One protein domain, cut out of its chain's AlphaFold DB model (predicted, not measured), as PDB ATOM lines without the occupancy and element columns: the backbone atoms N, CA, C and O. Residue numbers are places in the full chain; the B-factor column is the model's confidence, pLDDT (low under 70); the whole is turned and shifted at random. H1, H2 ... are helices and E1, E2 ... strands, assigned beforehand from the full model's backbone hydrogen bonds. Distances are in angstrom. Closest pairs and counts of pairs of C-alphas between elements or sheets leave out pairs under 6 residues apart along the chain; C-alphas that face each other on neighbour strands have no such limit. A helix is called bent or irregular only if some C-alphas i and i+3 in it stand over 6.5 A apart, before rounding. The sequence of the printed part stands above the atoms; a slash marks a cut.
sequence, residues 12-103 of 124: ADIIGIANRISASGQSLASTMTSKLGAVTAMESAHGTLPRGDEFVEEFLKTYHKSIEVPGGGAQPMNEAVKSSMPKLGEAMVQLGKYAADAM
ATOM      1  N   ALA A  12     113.814  78.047 124.034       80.81
ATOM      2  CA  ALA A  12     114.155  79.354 123.487       80.81
ATOM      3  C   ALA A  12     115.673  79.574 123.344       80.81
ATOM      4  O   ALA A  12     116.112  80.119 122.330       80.81
ATOM      5  N   ASP A  13     116.487  79.111 124.299       84.31
ATOM      6  CA  ASP A  13     117.949  79.213 124.215       84.31
ATOM      7  C   ASP A  13     118.507  78.356 123.075       84.31
ATOM      8  O   ASP A  13     119.379  78.808 122.328       84.31
ATOM      9  N   ILE A  14     117.984  77.138 122.902       85.38
ATOM     10  CA  ILE A  14     118.418  76.227 121.832       85.38
ATOM     11  C   ILE A  14     118.043  76.797 120.466       85.38
ATOM     12  O   ILE A  14     118.894  76.847 119.578       85.38
ATOM     13  N   ILE A  15     116.816  77.301 120.307       88.25
ATOM     14  CA  ILE A  15     116.383  78.003 119.090       88.25
ATOM     15  C   ILE A  15     117.272  79.231 118.840       88.25
ATOM     16  O   ILE A  15     117.702  79.479 117.713       88.25
ATOM     17  N   GLY A  16     117.613  79.981 119.891       86.56
ATOM     18  CA  GLY A  16     118.523  81.120 119.810       86.56
ATOM     19  C   GLY A  16     119.914  80.739 119.292       86.56
ATOM     20  O   GLY A  16     120.449  81.412 118.407       86.56
ATOM     21  N   ILE A  17     120.494  79.647 119.794       90.19
ATOM     22  CA  ILE A  17     121.777  79.109 119.315       90.19
ATOM     23  C   ILE A  17     121.651  78.634 117.864       90.19
ATOM     24  O   ILE A  17     122.481  78.994 117.030       90.19
ATOM     25  N   ALA A  18     120.600  77.881 117.543       91.69
ATOM     26  CA  ALA A  18     120.339  77.348 116.213       91.69
ATOM     27  C   ALA A  18     120.253  78.461 115.152       91.69
ATOM     28  O   ALA A  18     120.937  78.411 114.128       91.69
ATOM     29  N   ASN A  19     119.523  79.537 115.456       91.00
ATOM     30  CA  ASN A  19     119.427  80.717 114.596       91.00
ATOM     31  C   ASN A  19     120.782  81.410 114.399       91.00
ATOM     32  O   ASN A  19     121.102  81.836 113.287       91.00
ATOM     33  N   ARG A  20     121.613  81.499 115.447       94.19
ATOM     34  CA  ARG A  20     122.974  82.060 115.340       94.19
ATOM     35  C   ARG A  20     123.881  81.194 114.469       94.19
ATOM     36  O   ARG A  20     124.662  81.747 113.693       94.19
ATOM     37  N   ILE A  21     123.774  79.867 114.563       93.94
ATOM     38  CA  ILE A  21     124.507  78.935 113.693       93.94
ATOM     39  C   ILE A  21     124.097  79.167 112.237       93.94
ATOM     40  O   ILE A  21     124.972  79.355 111.390       93.94
ATOM     41  N   SER A  22     122.795  79.244 111.943       94.69
ATOM     42  CA  SER A  22     122.322  79.514 110.583       94.69
ATOM     43  C   SER A  22     122.774  80.879 110.058       94.69
ATOM     44  O   SER A  22     123.252  80.961 108.929       94.69
ATOM     45  N   ALA A  23     122.696  81.939 110.865       93.88
ATOM     46  CA  ALA A  23     123.166  83.271 110.474       93.88
ATOM     47  C   ALA A  23     124.680  83.288 110.191       93.88
ATOM     48  O   ALA A  23     125.134  83.862 109.199       93.88
ATOM     49  N   SER A  24     125.462  82.600 111.027       95.06
ATOM     50  CA  SER A  24     126.909  82.449 110.832       95.06
ATOM     51  C   SER A  24     127.218  81.663 109.557       95.06
ATOM     52  O   SER A  24     128.097  82.059 108.796       95.06
ATOM     53  N   GLY A  25     126.454  80.601 109.279       94.06
ATOM     54  CA  GLY A  25     126.554  79.819 108.047       94.06
ATOM     55  C   GLY A  25     126.272  80.642 106.788       94.06
ATOM     56  O   GLY A  25     127.040  80.573 105.833       94.06
ATOM     57  N   GLN A  26     125.230  81.481 106.802       94.31
ATOM     58  CA  GLN A  26     124.915  82.399 105.696       94.31
ATOM     59  C   GLN A  26     126.039  83.412 105.456       94.31
ATOM     60  O   GLN A  26     126.459  83.619 104.316       94.31
ATOM     61  N   SER A  27     126.547  84.021 106.532       94.94
ATOM     62  CA  SER A  27     127.661  84.972 106.463       94.94
ATOM     63  C   SER A  27     128.928  84.314 105.909       94.94
ATOM     64  O   SER A  27     129.575  84.860 105.010       94.94
ATOM     65  N   LEU A  28     129.246  83.104 106.382       93.62
ATOM     66  CA  LEU A  28     130.386  82.325 105.914       93.62
ATOM     67  C   LEU A  28     130.247  81.957 104.434       93.62
ATOM     68  O   LEU A  28     131.181  82.196 103.673       93.62
ATOM     69  N   ALA A  29     129.094  81.429 104.015       92.31
ATOM     70  CA  ALA A  29     128.839  81.066 102.622       92.31
ATOM     71  C   ALA A  29     128.996  82.279 101.692       92.31
ATOM     72  O   ALA A  29     129.731  82.212 100.711       92.31
ATOM     73  N   SER A  30     128.383  83.412 102.044       92.50
ATOM     74  CA  SER A  30     128.488  84.660 101.276       92.50
ATOM     75  C   SER A  30     129.931  85.169 101.188       92.50
ATOM     76  O   SER A  30     130.432  85.473 100.101       92.50
ATOM     77  N   THR A  31     130.635  85.192 102.325       93.44
ATOM     78  CA  THR A  31     132.040  85.610 102.389       93.44
ATOM     79  C   THR A  31     132.910  84.716 101.515       93.44
ATOM     80  O   THR A  31     133.697  85.223 100.717       93.44
ATOM     81  N   MET A  32     132.750  83.395 101.619       92.94
ATOM     82  CA  MET A  32     133.515  82.443 100.820       92.94
ATOM     83  C   MET A  32     133.216  82.604  99.333       92.94
ATOM     84  O   MET A  32     134.155  82.750  98.559       92.94
ATOM     85  N   THR A  33     131.950  82.690  98.920       91.81
ATOM     86  CA  THR A  33     131.591  82.921  97.511       91.81
ATOM     87  C   THR A  33     132.236  84.193  96.958       91.81
ATOM     88  O   THR A  33     132.814  84.165  95.872       91.81
ATOM     89  N   SER A  34     132.219  85.291  97.718       92.62
ATOM     90  CA  SER A  34     132.871  86.541  97.311       92.62
ATOM     91  C   SER A  34     134.391  86.388  97.169       92.62
ATOM     92  O   SER A  34     134.963  86.774  96.145       92.62
ATOM     93  N   LYS A  35     135.060  85.793  98.165       93.25
ATOM     94  CA  LYS A  35     136.519  85.605  98.148       93.25
ATOM     95  C   LYS A  35     136.964  84.646  97.049       93.25
ATOM     96  O   LYS A  35     137.945  84.930  96.368       93.25
ATOM     97  N   LEU A  36     136.232  83.556  96.836       93.38
ATOM     98  CA  LEU A  36     136.506  82.616  95.755       93.38
ATOM     99  C   LEU A  36     136.302  83.258  94.383       93.38
ATOM    100  O   LEU A  36     137.123  83.049  93.495       93.38
ATOM    101  N   GLY A  37     135.269  84.092  94.224       90.31
ATOM    102  CA  GLY A  37     135.071  84.884  93.011       90.31
ATOM    103  C   GLY A  37     136.263  85.799  92.716       90.31
ATOM    104  O   GLY A  37     136.751  85.826  91.589       90.31
ATOM    105  N   ALA A  38     136.787  86.486  93.735       92.62
ATOM    106  CA  ALA A  38     137.975  87.329  93.592       92.62
ATOM    107  C   ALA A  38     139.230  86.523  93.213       92.62
ATOM    108  O   ALA A  38     139.977  86.939  92.331       92.62
ATOM    109  N   VAL A  39     139.450  85.360  93.837       90.69
ATOM    110  CA  VAL A  39     140.571  84.465  93.502       90.69
ATOM    111  C   VAL A  39     140.478  83.992  92.050       90.69
ATOM    112  O   VAL A  39     141.431  84.163  91.298       90.69
ATOM    113  N   THR A  40     139.323  83.480  91.622       90.31
ATOM    114  CA  THR A  40     139.111  83.022  90.240       90.31
ATOM    115  C   THR A  40     139.281  84.154  89.220       90.31
ATOM    116  O   THR A  40     139.831  83.936  88.139       90.31
ATOM    117  N   ALA A  41     138.857  85.377  89.557       90.06
ATOM    118  CA  ALA A  41     139.071  86.543  88.706       90.06
ATOM    119  C   ALA A  41     140.564  86.882  88.552       90.06
ATOM    120  O   ALA A  41     141.002  87.169  87.441       90.06
ATOM    121  N   MET A  42     141.349  86.807  89.634       88.81
ATOM    122  CA  MET A  42     142.801  87.020  89.579       88.81
ATOM    123  C   MET A  42     143.509  85.924  88.776       88.81
ATOM    124  O   MET A  42     144.349  86.230  87.942       88.81
ATOM    125  N   GLU A  43     143.139  84.658  88.962       86.06
ATOM    126  CA  GLU A  43     143.701  83.547  88.178       86.06
ATOM    127  C   GLU A  43     143.434  83.682  86.677       86.06
ATOM    128  O   GLU A  43     144.281  83.332  85.859       86.06
ATOM    129  N   SER A  44     142.255  84.195  86.319       84.88
ATOM    130  CA  SER A  44     141.839  84.380  84.926       84.88
ATOM    131  C   SER A  44     142.369  85.679  84.313       84.88
ATOM    132  O   SER A  44     142.249  85.881  83.103       84.88
ATOM    133  N   ALA A  45     142.925  86.584  85.123       88.69
ATOM    134  CA  ALA A  45     143.436  87.855  84.640       88.69
ATOM    135  C   ALA A  45     144.699  87.640  83.794       88.69
ATOM    136  O   ALA A  45     145.614  86.894  84.159       88.69
ATOM    137  N   HIS A  46     144.743  88.316  82.646       78.06
ATOM    138  CA  HIS A  46     145.807  88.155  81.664       78.06
ATOM    139  C   HIS A  46     147.186  88.461  82.267       78.06
ATOM    140  O   HIS A  46     147.411  89.547  82.794       78.06
ATOM    141  N   GLY A  47     148.120  87.515  82.144       77.38
ATOM    142  CA  GLY A  47     149.495  87.671  82.627       77.38
ATOM    143  C   GLY A  47     149.706  87.383  84.117       77.38
ATOM    144  O   GLY A  47     150.829  87.531  84.582       77.38
ATOM    145  N   THR A  48     148.681  86.946  84.857       80.94
ATOM    146  CA  THR A  48     148.817  86.603  86.290       80.94
ATOM    147  C   THR A  48     149.444  85.224  86.502       80.94
ATOM    148  O   THR A  48     150.199  85.024  87.447       80.94
ATOM    149  N   LEU A  49     149.163  84.280  85.599       83.62
ATOM    150  CA  LEU A  49     149.757  82.939  85.567       83.62
ATOM    151  C   LEU A  49     150.335  82.660  84.165       83.62
ATOM    152  O   LEU A  49     149.766  81.869  83.404       83.62
ATOM    153  N   PRO A  50     151.407  83.368  83.759       81.69
ATOM    154  CA  PRO A  50     152.018  83.190  82.447       81.69
ATOM    155  C   PRO A  50     152.625  81.787  82.310       81.69
ATOM    156  O   PRO A  50     153.279  81.282  83.218       81.69
ATOM    157  N   ARG A  51     152.406  81.148  81.155       78.25
ATOM    158  CA  ARG A  51     153.035  79.858  80.826       78.25
ATOM    159  C   ARG A  51     154.495  80.067  80.425       78.25
ATOM    160  O   ARG A  51     154.791  81.044  79.740       78.25
ATOM    161  N   GLY A  52     155.367  79.121  80.775       79.69
ATOM    162  CA  GLY A  52     156.793  79.170  80.441       79.69
ATOM    163  C   GLY A  52     157.651  79.980  81.414       79.69
ATOM    164  O   GLY A  52     158.833  80.175  81.148       79.69
ATOM    165  N   ASP A  53     157.078  80.447  82.525       87.69
ATOM    166  CA  ASP A  53     157.829  80.988  83.656       87.69
ATOM    167  C   ASP A  53     158.054  79.871  84.689       87.69
ATOM    168  O   ASP A  53     157.098  79.286  85.201       87.69
ATOM    169  N   GLU A  54     159.319  79.557  84.984       87.06
ATOM    170  CA  GLU A  54     159.703  78.435  85.856       87.06
ATOM    171  C   GLU A  54     159.135  78.576  87.279       87.06
ATOM    172  O   GLU A  54     158.728  77.587  87.896       87.06
ATOM    173  N   PHE A  55     159.039  79.807  87.789       86.31
ATOM    174  CA  PHE A  55     158.490  80.073  89.115       86.31
ATOM    175  C   PHE A  55     156.974  79.843  89.144       86.31
ATOM    176  O   PHE A  55     156.450  79.217  90.072       86.31
ATOM    177  N   VAL A  56     156.263  80.297  88.109       88.88
ATOM    178  CA  VAL A  56     154.820  80.060  87.959       88.88
ATOM    179  C   VAL A  56     154.529  78.574  87.776       88.88
ATOM    180  O   VAL A  56     153.585  78.058  88.373       88.88
ATOM    181  N   GLU A  57     155.336  77.851  87.004       89.19
ATOM    182  CA  GLU A  57     155.157  76.412  86.807       89.19
ATOM    183  C   GLU A  57     155.315  75.619  88.110       89.19
ATOM    184  O   GLU A  57     154.512  74.722  88.384       89.19
ATOM    185  N   GLU A  58     156.283  75.977  88.958       89.38
ATOM    186  CA  GLU A  58     156.458  75.335  90.264       89.38
ATOM    187  C   GLU A  58     155.290  75.632  91.218       89.38
ATOM    188  O   GLU A  58     154.788  74.732  91.904       89.38
ATOM    189  N   PHE A  59     154.775  76.867  91.202       89.25
ATOM    190  CA  PHE A  59     153.540  77.213  91.905       89.25
ATOM    191  C   PHE A  59     152.361  76.351  91.425       89.25
ATOM    192  O   PHE A  59     151.661  75.748  92.245       89.25
ATOM    193  N   LEU A  60     152.166  76.230  90.106       90.00
ATOM    194  CA  LEU A  60     151.055  75.484  89.508       90.00
ATOM    195  C   LEU A  60     151.098  73.987  89.837       90.00
ATOM    196  O   LEU A  60     150.037  73.395  90.036       90.00
ATOM    197  N   LYS A  61     152.282  73.372  89.969       90.06
ATOM    198  CA  LYS A  61     152.408  71.962  90.397       90.06
ATOM    199  C   LYS A  61     151.778  71.714  91.764       90.06
ATOM    200  O   LYS A  61     151.119  70.697  91.968       90.06
ATOM    201  N   THR A  62     151.979  72.640  92.698       89.44
ATOM    202  CA  THR A  62     151.398  72.541  94.043       89.44
ATOM    203  C   THR A  62     149.934  72.964  94.030       89.44
ATOM    204  O   THR A  62     149.085  72.285  94.607       89.44
ATOM    205  N   TYR A  63     149.625  74.063  93.345       89.88
ATOM    206  CA  TYR A  63     148.294  74.657  93.329       89.88
ATOM    207  C   TYR A  63     147.250  73.773  92.626       89.88
ATOM    208  O   TYR A  63     146.124  73.644  93.105       89.88
ATOM    209  N   HIS A  64     147.639  73.103  91.539       92.44
ATOM    210  CA  HIS A  64     146.807  72.165  90.775       92.44
ATOM    211  C   HIS A  64     147.127  70.701  91.081       92.44
ATOM    212  O   HIS A  64     146.757  69.815  90.308       92.44
ATOM    213  N   LYS A  65     147.818  70.426  92.193       93.44
ATOM    214  CA  LYS A  65     148.128  69.055  92.598       93.44
ATOM    215  C   LYS A  65     146.849  68.221  92.585       93.44
ATOM    216  O   LYS A  65     145.858  68.600  93.202       93.44
ATOM    217  N   SER A  66     146.877  67.088  91.893       93.31
ATOM    218  CA  SER A  66     145.736  66.178  91.868       93.31
ATOM    219  C   SER A  66     145.517  65.585  93.258       93.31
ATOM    220  O   SER A  66     146.449  65.038  93.855       93.31
ATOM    221  N   ILE A  67     144.291  65.677  93.761       91.25
ATOM    222  CA  ILE A  67     143.864  65.047  95.009       91.25
ATOM    223  C   ILE A  67     142.631  64.185  94.765       91.25
ATOM    224  O   ILE A  67     141.810  64.493  93.902       91.25
ATOM    225  N   GLU A  68     142.499  63.115  95.541       92.44
ATOM    226  CA  GLU A  68     141.308  62.274  95.516       92.44
ATOM    227  C   GLU A  68     140.217  62.915  96.372       92.44
ATOM    228  O   GLU A  68     140.432  63.192  97.557       92.44
ATOM    229  N   VAL A  69     139.045  63.154  95.783       87.75
ATOM    230  CA  VAL A  69     137.908  63.732  96.504       87.75
ATOM    231  C   VAL A  69     136.835  62.670  96.724       87.75
ATOM    232  O   VAL A  69     136.444  61.989  95.771       87.75
ATOM    233  N   PRO A  70     136.313  62.532  97.960       83.81
ATOM    234  CA  PRO A  70     135.285  61.546  98.267       83.81
ATOM    235  C   PRO A  70     134.086  61.641  97.314       83.81
ATOM    236  O   PRO A  70     133.429  62.676  97.231       83.81
ATOM    237  N   GLY A  71     133.810  60.554  96.587       82.19
ATOM    238  CA  GLY A  71     132.672  60.448  95.667       82.19
ATOM    239  C   GLY A  71     132.797  61.232  94.352       82.19
ATOM    240  O   GLY A  71     131.835  61.253  93.592       82.19
ATOM    241  N   GLY A  72     133.943  61.868  94.081       79.19
ATOM    242  CA  GLY A  72     134.150  62.722  92.901       79.19
ATOM    243  C   GLY A  72     135.372  62.381  92.045       79.19
ATOM    244  O   GLY A  72     135.524  62.967  90.977       79.19
ATOM    245  N   GLY A  73     136.220  61.449  92.487       88.75
ATOM    246  CA  GLY A  73     137.449  61.084  91.786       88.75
ATOM    247  C   GLY A  73     138.579  62.102  91.962       88.75
ATOM    248  O   GLY A  73     138.484  63.052  92.751       88.75
ATOM    249  N   ALA A  74     139.653  61.892  91.202       91.69
ATOM    250  CA  ALA A  74     140.822  62.758  91.177       91.69
ATOM    251  C   ALA A  74     140.512  64.115  90.523       91.69
ATOM    252  O   ALA A  74     140.018  64.173  89.396       91.69
ATOM    253  N   GLN A  75     140.839  65.208  91.211       93.19
ATOM    254  CA  GLN A  75     140.655  66.576  90.715       93.19
ATOM    255  C   GLN A  75     141.760  67.520  91.221       93.19
ATOM    256  O   GLN A  75     142.412  67.215  92.228       93.19
ATOM    257  N   PRO A  76     141.986  68.673  90.562       92.81
ATOM    258  CA  PRO A  76     142.933  69.679  91.035       92.81
ATOM    259  C   PRO A  76     142.585  70.194  92.442       92.81
ATOM    260  O   PRO A  76     141.431  70.510  92.740       92.81
ATOM    261  N   MET A  77     143.589  70.304  93.317       89.62
ATOM    262  CA  MET A  77     143.410  70.712  94.717       89.62
ATOM    263  C   MET A  77     142.688  72.055  94.861       89.62
ATOM    264  O   MET A  77     141.792  72.185  95.696       89.62
ATOM    265  N   ASN A  78     143.059  73.057  94.065       90.44
ATOM    266  CA  ASN A  78     142.409  74.364  94.086       90.44
ATOM    267  C   ASN A  78     140.908  74.271  93.764       90.44
ATOM    268  O   ASN A  78     140.102  74.876  94.467       90.44
ATOM    269  N   GLU A  79     140.514  73.498  92.752       91.25
ATOM    270  CA  GLU A  79     139.109  73.310  92.369       91.25
ATOM    271  C   GLU A  79     138.322  72.545  93.441       91.25
ATOM    272  O   GLU A  79     137.220  72.951  93.826       91.25
ATOM    273  N   ALA A  80     138.932  71.510  94.020       90.12
ATOM    274  CA  ALA A  80     138.350  70.749  95.119       90.12
ATOM    275  C   ALA A  80     138.041  71.625  96.337       90.12
ATOM    276  O   ALA A  80     136.936  71.591  96.889       90.12
ATOM    277  N   VAL A  81     139.002  72.452  96.749       88.00
ATOM    278  CA  VAL A  81     138.837  73.346  97.899       88.00
ATOM    279  C   VAL A  81     137.807  74.435  97.587       88.00
ATOM    280  O   VAL A  81     136.909  74.681  98.393       88.00
ATOM    281  N   LYS A  82     137.855  75.036  96.392       90.62
ATOM    282  CA  LYS A  82     136.858  76.028  95.957       90.62
ATOM    283  C   LYS A  82     135.435  75.475  95.979       90.62
ATOM    284  O   LYS A  82     134.522  76.169  96.415       90.62
ATOM    285  N   SER A  83     135.237  74.229  95.553       87.44
ATOM    286  CA  SER A  83     133.906  73.612  95.513       87.44
ATOM    287  C   SER A  83     133.363  73.213  96.892       87.44
ATOM    288  O   SER A  83     132.152  73.069  97.060       87.44
ATOM    289  N   SER A  84     134.235  73.008  97.883       86.44
ATOM    290  CA  SER A  84     133.861  72.534  99.222       86.44
ATOM    291  C   SER A  84     133.618  73.663 100.222       86.44
ATOM    292  O   SER A  84     132.756  73.531 101.088       86.44
ATOM    293  N   MET A  85     134.310  74.793 100.082       85.62
ATOM    294  CA  MET A  85     134.200  75.924 101.010       85.62
ATOM    295  C   MET A  85     132.769  76.486 101.159       85.62
ATOM    296  O   MET A  85     132.334  76.661 102.300       85.62
ATOM    297  N   PRO A  86     131.985  76.722 100.084       87.38
ATOM    298  CA  PRO A  86     130.602  77.190 100.227       87.38
ATOM    299  C   PRO A  86     129.698  76.177 100.946       87.38
ATOM    300  O   PRO A  86     128.850  76.565 101.754       87.38
ATOM    301  N   LYS A  87     129.939  74.876 100.729       88.38
ATOM    302  CA  LYS A  87     129.145  73.779 101.310       88.38
ATOM    303  C   LYS A  87     129.218  73.747 102.835       88.38
ATOM    304  O   LYS A  87     128.269  73.315 103.480       88.38
ATOM    305  N   LEU A  88     130.314  74.226 103.430       90.31
ATOM    306  CA  LEU A  88     130.430  74.335 104.885       90.31
ATOM    307  C   LEU A  88     129.418  75.335 105.458       90.31
ATOM    308  O   LEU A  88     128.726  75.029 106.427       90.31
ATOM    309  N   GLY A  89     129.301  76.517 104.845       92.12
ATOM    310  CA  GLY A  89     128.320  77.518 105.262       92.12
ATOM    311  C   GLY A  89     126.886  77.008 105.095       92.12
ATOM    312  O   GLY A  89     126.066  77.159 105.999       92.12
ATOM    313  N   GLU A  90     126.601  76.317 103.990       91.75
ATOM    314  CA  GLU A  90     125.306  75.666 103.751       91.75
ATOM    315  C   GLU A  90     124.985  74.587 104.796       91.75
ATOM    316  O   GLU A  90     123.872  74.552 105.323       91.75
ATOM    317  N   ALA A  91     125.963  73.750 105.156       93.81
ATOM    318  CA  ALA A  91     125.804  72.726 106.185       93.81
ATOM    319  C   ALA A  91     125.494  73.341 107.560       93.81
ATOM    320  O   ALA A  91     124.630  72.842 108.278       93.81
ATOM    321  N   MET A  92     126.131  74.463 107.910       95.00
ATOM    322  CA  MET A  92     125.796  75.210 109.129       95.00
ATOM    323  C   MET A  92     124.359  75.743 109.090       95.00
ATOM    324  O   MET A  92     123.633  75.642 110.079       95.00
ATOM    325  N   VAL A  93     123.910  76.266 107.944       94.88
ATOM    326  CA  VAL A  93     122.516  76.706 107.774       94.88
ATOM    327  C   VAL A  93     121.543  75.560 108.005       94.88
ATOM    328  O   VAL A  93     120.579  75.742 108.748       94.88
ATOM    329  N   GLN A  94     121.799  74.401 107.400       94.69
ATOM    330  CA  GLN A  94     120.966  73.210 107.558       94.69
ATOM    331  C   GLN A  94     120.948  72.713 109.003       94.69
ATOM    332  O   GLN A  94     119.873  72.449 109.531       94.69
ATOM    333  N   LEU A  95     122.106  72.659 109.665       92.38
ATOM    334  CA  LEU A  95     122.204  72.250 111.065       92.38
ATOM    335  C   LEU A  95     121.353  73.139 111.976       92.38
ATOM    336  O   LEU A  95     120.584  72.627 112.786       92.38
ATOM    337  N   GLY A  96     121.461  74.463 111.827       92.00
ATOM    338  CA  GLY A  96     120.649  75.393 112.610       92.00
ATOM    339  C   GLY A  96     119.152  75.253 112.315       92.00
ATOM    340  O   GLY A  96     118.352  75.232 113.244       92.00
ATOM    341  N   LYS A  97     118.756  75.045 111.052       92.50
ATOM    342  CA  LYS A  97     117.346  74.794 110.705       92.50
ATOM    343  C   LYS A  97     116.812  73.521 111.356       92.50
ATOM    344  O   LYS A  97     115.818  73.589 112.063       92.50
ATOM    345  N   TYR A  98     117.511  72.395 111.213       91.88
ATOM    346  CA  TYR A  98     117.078  71.132 111.816       91.88
ATOM    347  C   TYR A  98     116.999  71.203 113.342       91.88
ATOM    348  O   TYR A  98     116.069  70.657 113.930       91.88
ATOM    349  N   ALA A  99     117.939  71.897 113.988       89.12
ATOM    350  CA  ALA A  99     117.900  72.097 115.432       89.12
ATOM    351  C   ALA A  99     116.699  72.957 115.865       89.12
ATOM    352  O   ALA A  99     116.038  72.622 116.846       89.12
ATOM    353  N   ALA A 100     116.393  74.035 115.135       89.06
ATOM    354  CA  ALA A 100     115.227  74.868 115.416       89.06
ATOM    355  C   ALA A 100     113.913  74.104 115.177       89.06
ATOM    356  O   ALA A 100     113.044  74.110 116.045       89.06
ATOM    357  N   ASP A 101     113.793  73.398 114.051       86.50
ATOM    358  CA  ASP A 101     112.599  72.625 113.687       86.50
ATOM    359  C   ASP A 101     112.316  71.509 114.702       86.50
ATOM    360  O   ASP A 101     111.174  71.324 115.128       86.50
ATOM    361  N   ALA A 102     113.357  70.805 115.161       86.44
ATOM    362  CA  ALA A 102     113.226  69.790 116.204       86.44
ATOM    363  C   ALA A 102     112.704  70.380 117.525       86.44
ATOM    364  O   ALA A 102     111.866  69.769 118.188       86.44
ATOM    365  N   MET A 103     113.162  71.580 117.895       85.62
ATOM    366  CA  MET A 103     112.699  72.263 119.105       85.62
ATOM    367  C   MET A 103     111.261  72.777 118.978       85.62
ATOM    368  O   MET A 103     110.491  72.634 119.924       85.62
TER     369      MET A 103
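This is residues 12 to 103 of the 124 residues of an uncharacterized protein of Micromonospora sp. 15K316 (UniProt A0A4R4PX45). Two long helices, H1 and H3, lie side by side and run opposite ways as a rod; beyond the first residues of H3 lie a loop and the short helix H2, and a small hairpin, E1 and E2, sits beside the first turns of H3, with E1 near its residues 77 to 81. The printed part has 92 residues, with three named helices and two strands in the order H1, H2, E1, E2, H3; the class is mostly helix. It is only just loose, close to extended, with a radius of gyration of the C-alphas of 18.2 A and spans of 60 by 27 by 14 A.

H1, residues 12 to 44, touches H3, residues 77 to 103, at a shallow tilt of 17 degrees; their closest C-alphas, Ser 22 and Val 93, are 4.0 A apart. H2, residues 54 to 63, is close to H3 but not clearly touching; their closest C-alphas, Tyr 63 and Asn 78, are 5.9 A apart. E1, residues 66 to 69, and E2, residues 73 to 76, form an antiparallel hairpin, with N 67 and O 75 within hydrogen-bond range at 2.9 A. Every O i to N i+4 pair is within range in H1, 5 of 6 in H2 and 20 of 23 in H3.

H1 begins at C-alpha 12 (114.155, 79.354, 123.487) and is 47.7 A long; H3, 39.2 A, ends at C-alpha 103 (112.699, 72.263, 119.105). H3 is only just irregular, with C-alphas 83 and 86 6.8 A apart.

The farthest C-alphas, Ala 12 and Gly 52, are 60.6 A apart. The printed part has no cut, no link is long, and no printed residue is under 70 in pLDDT.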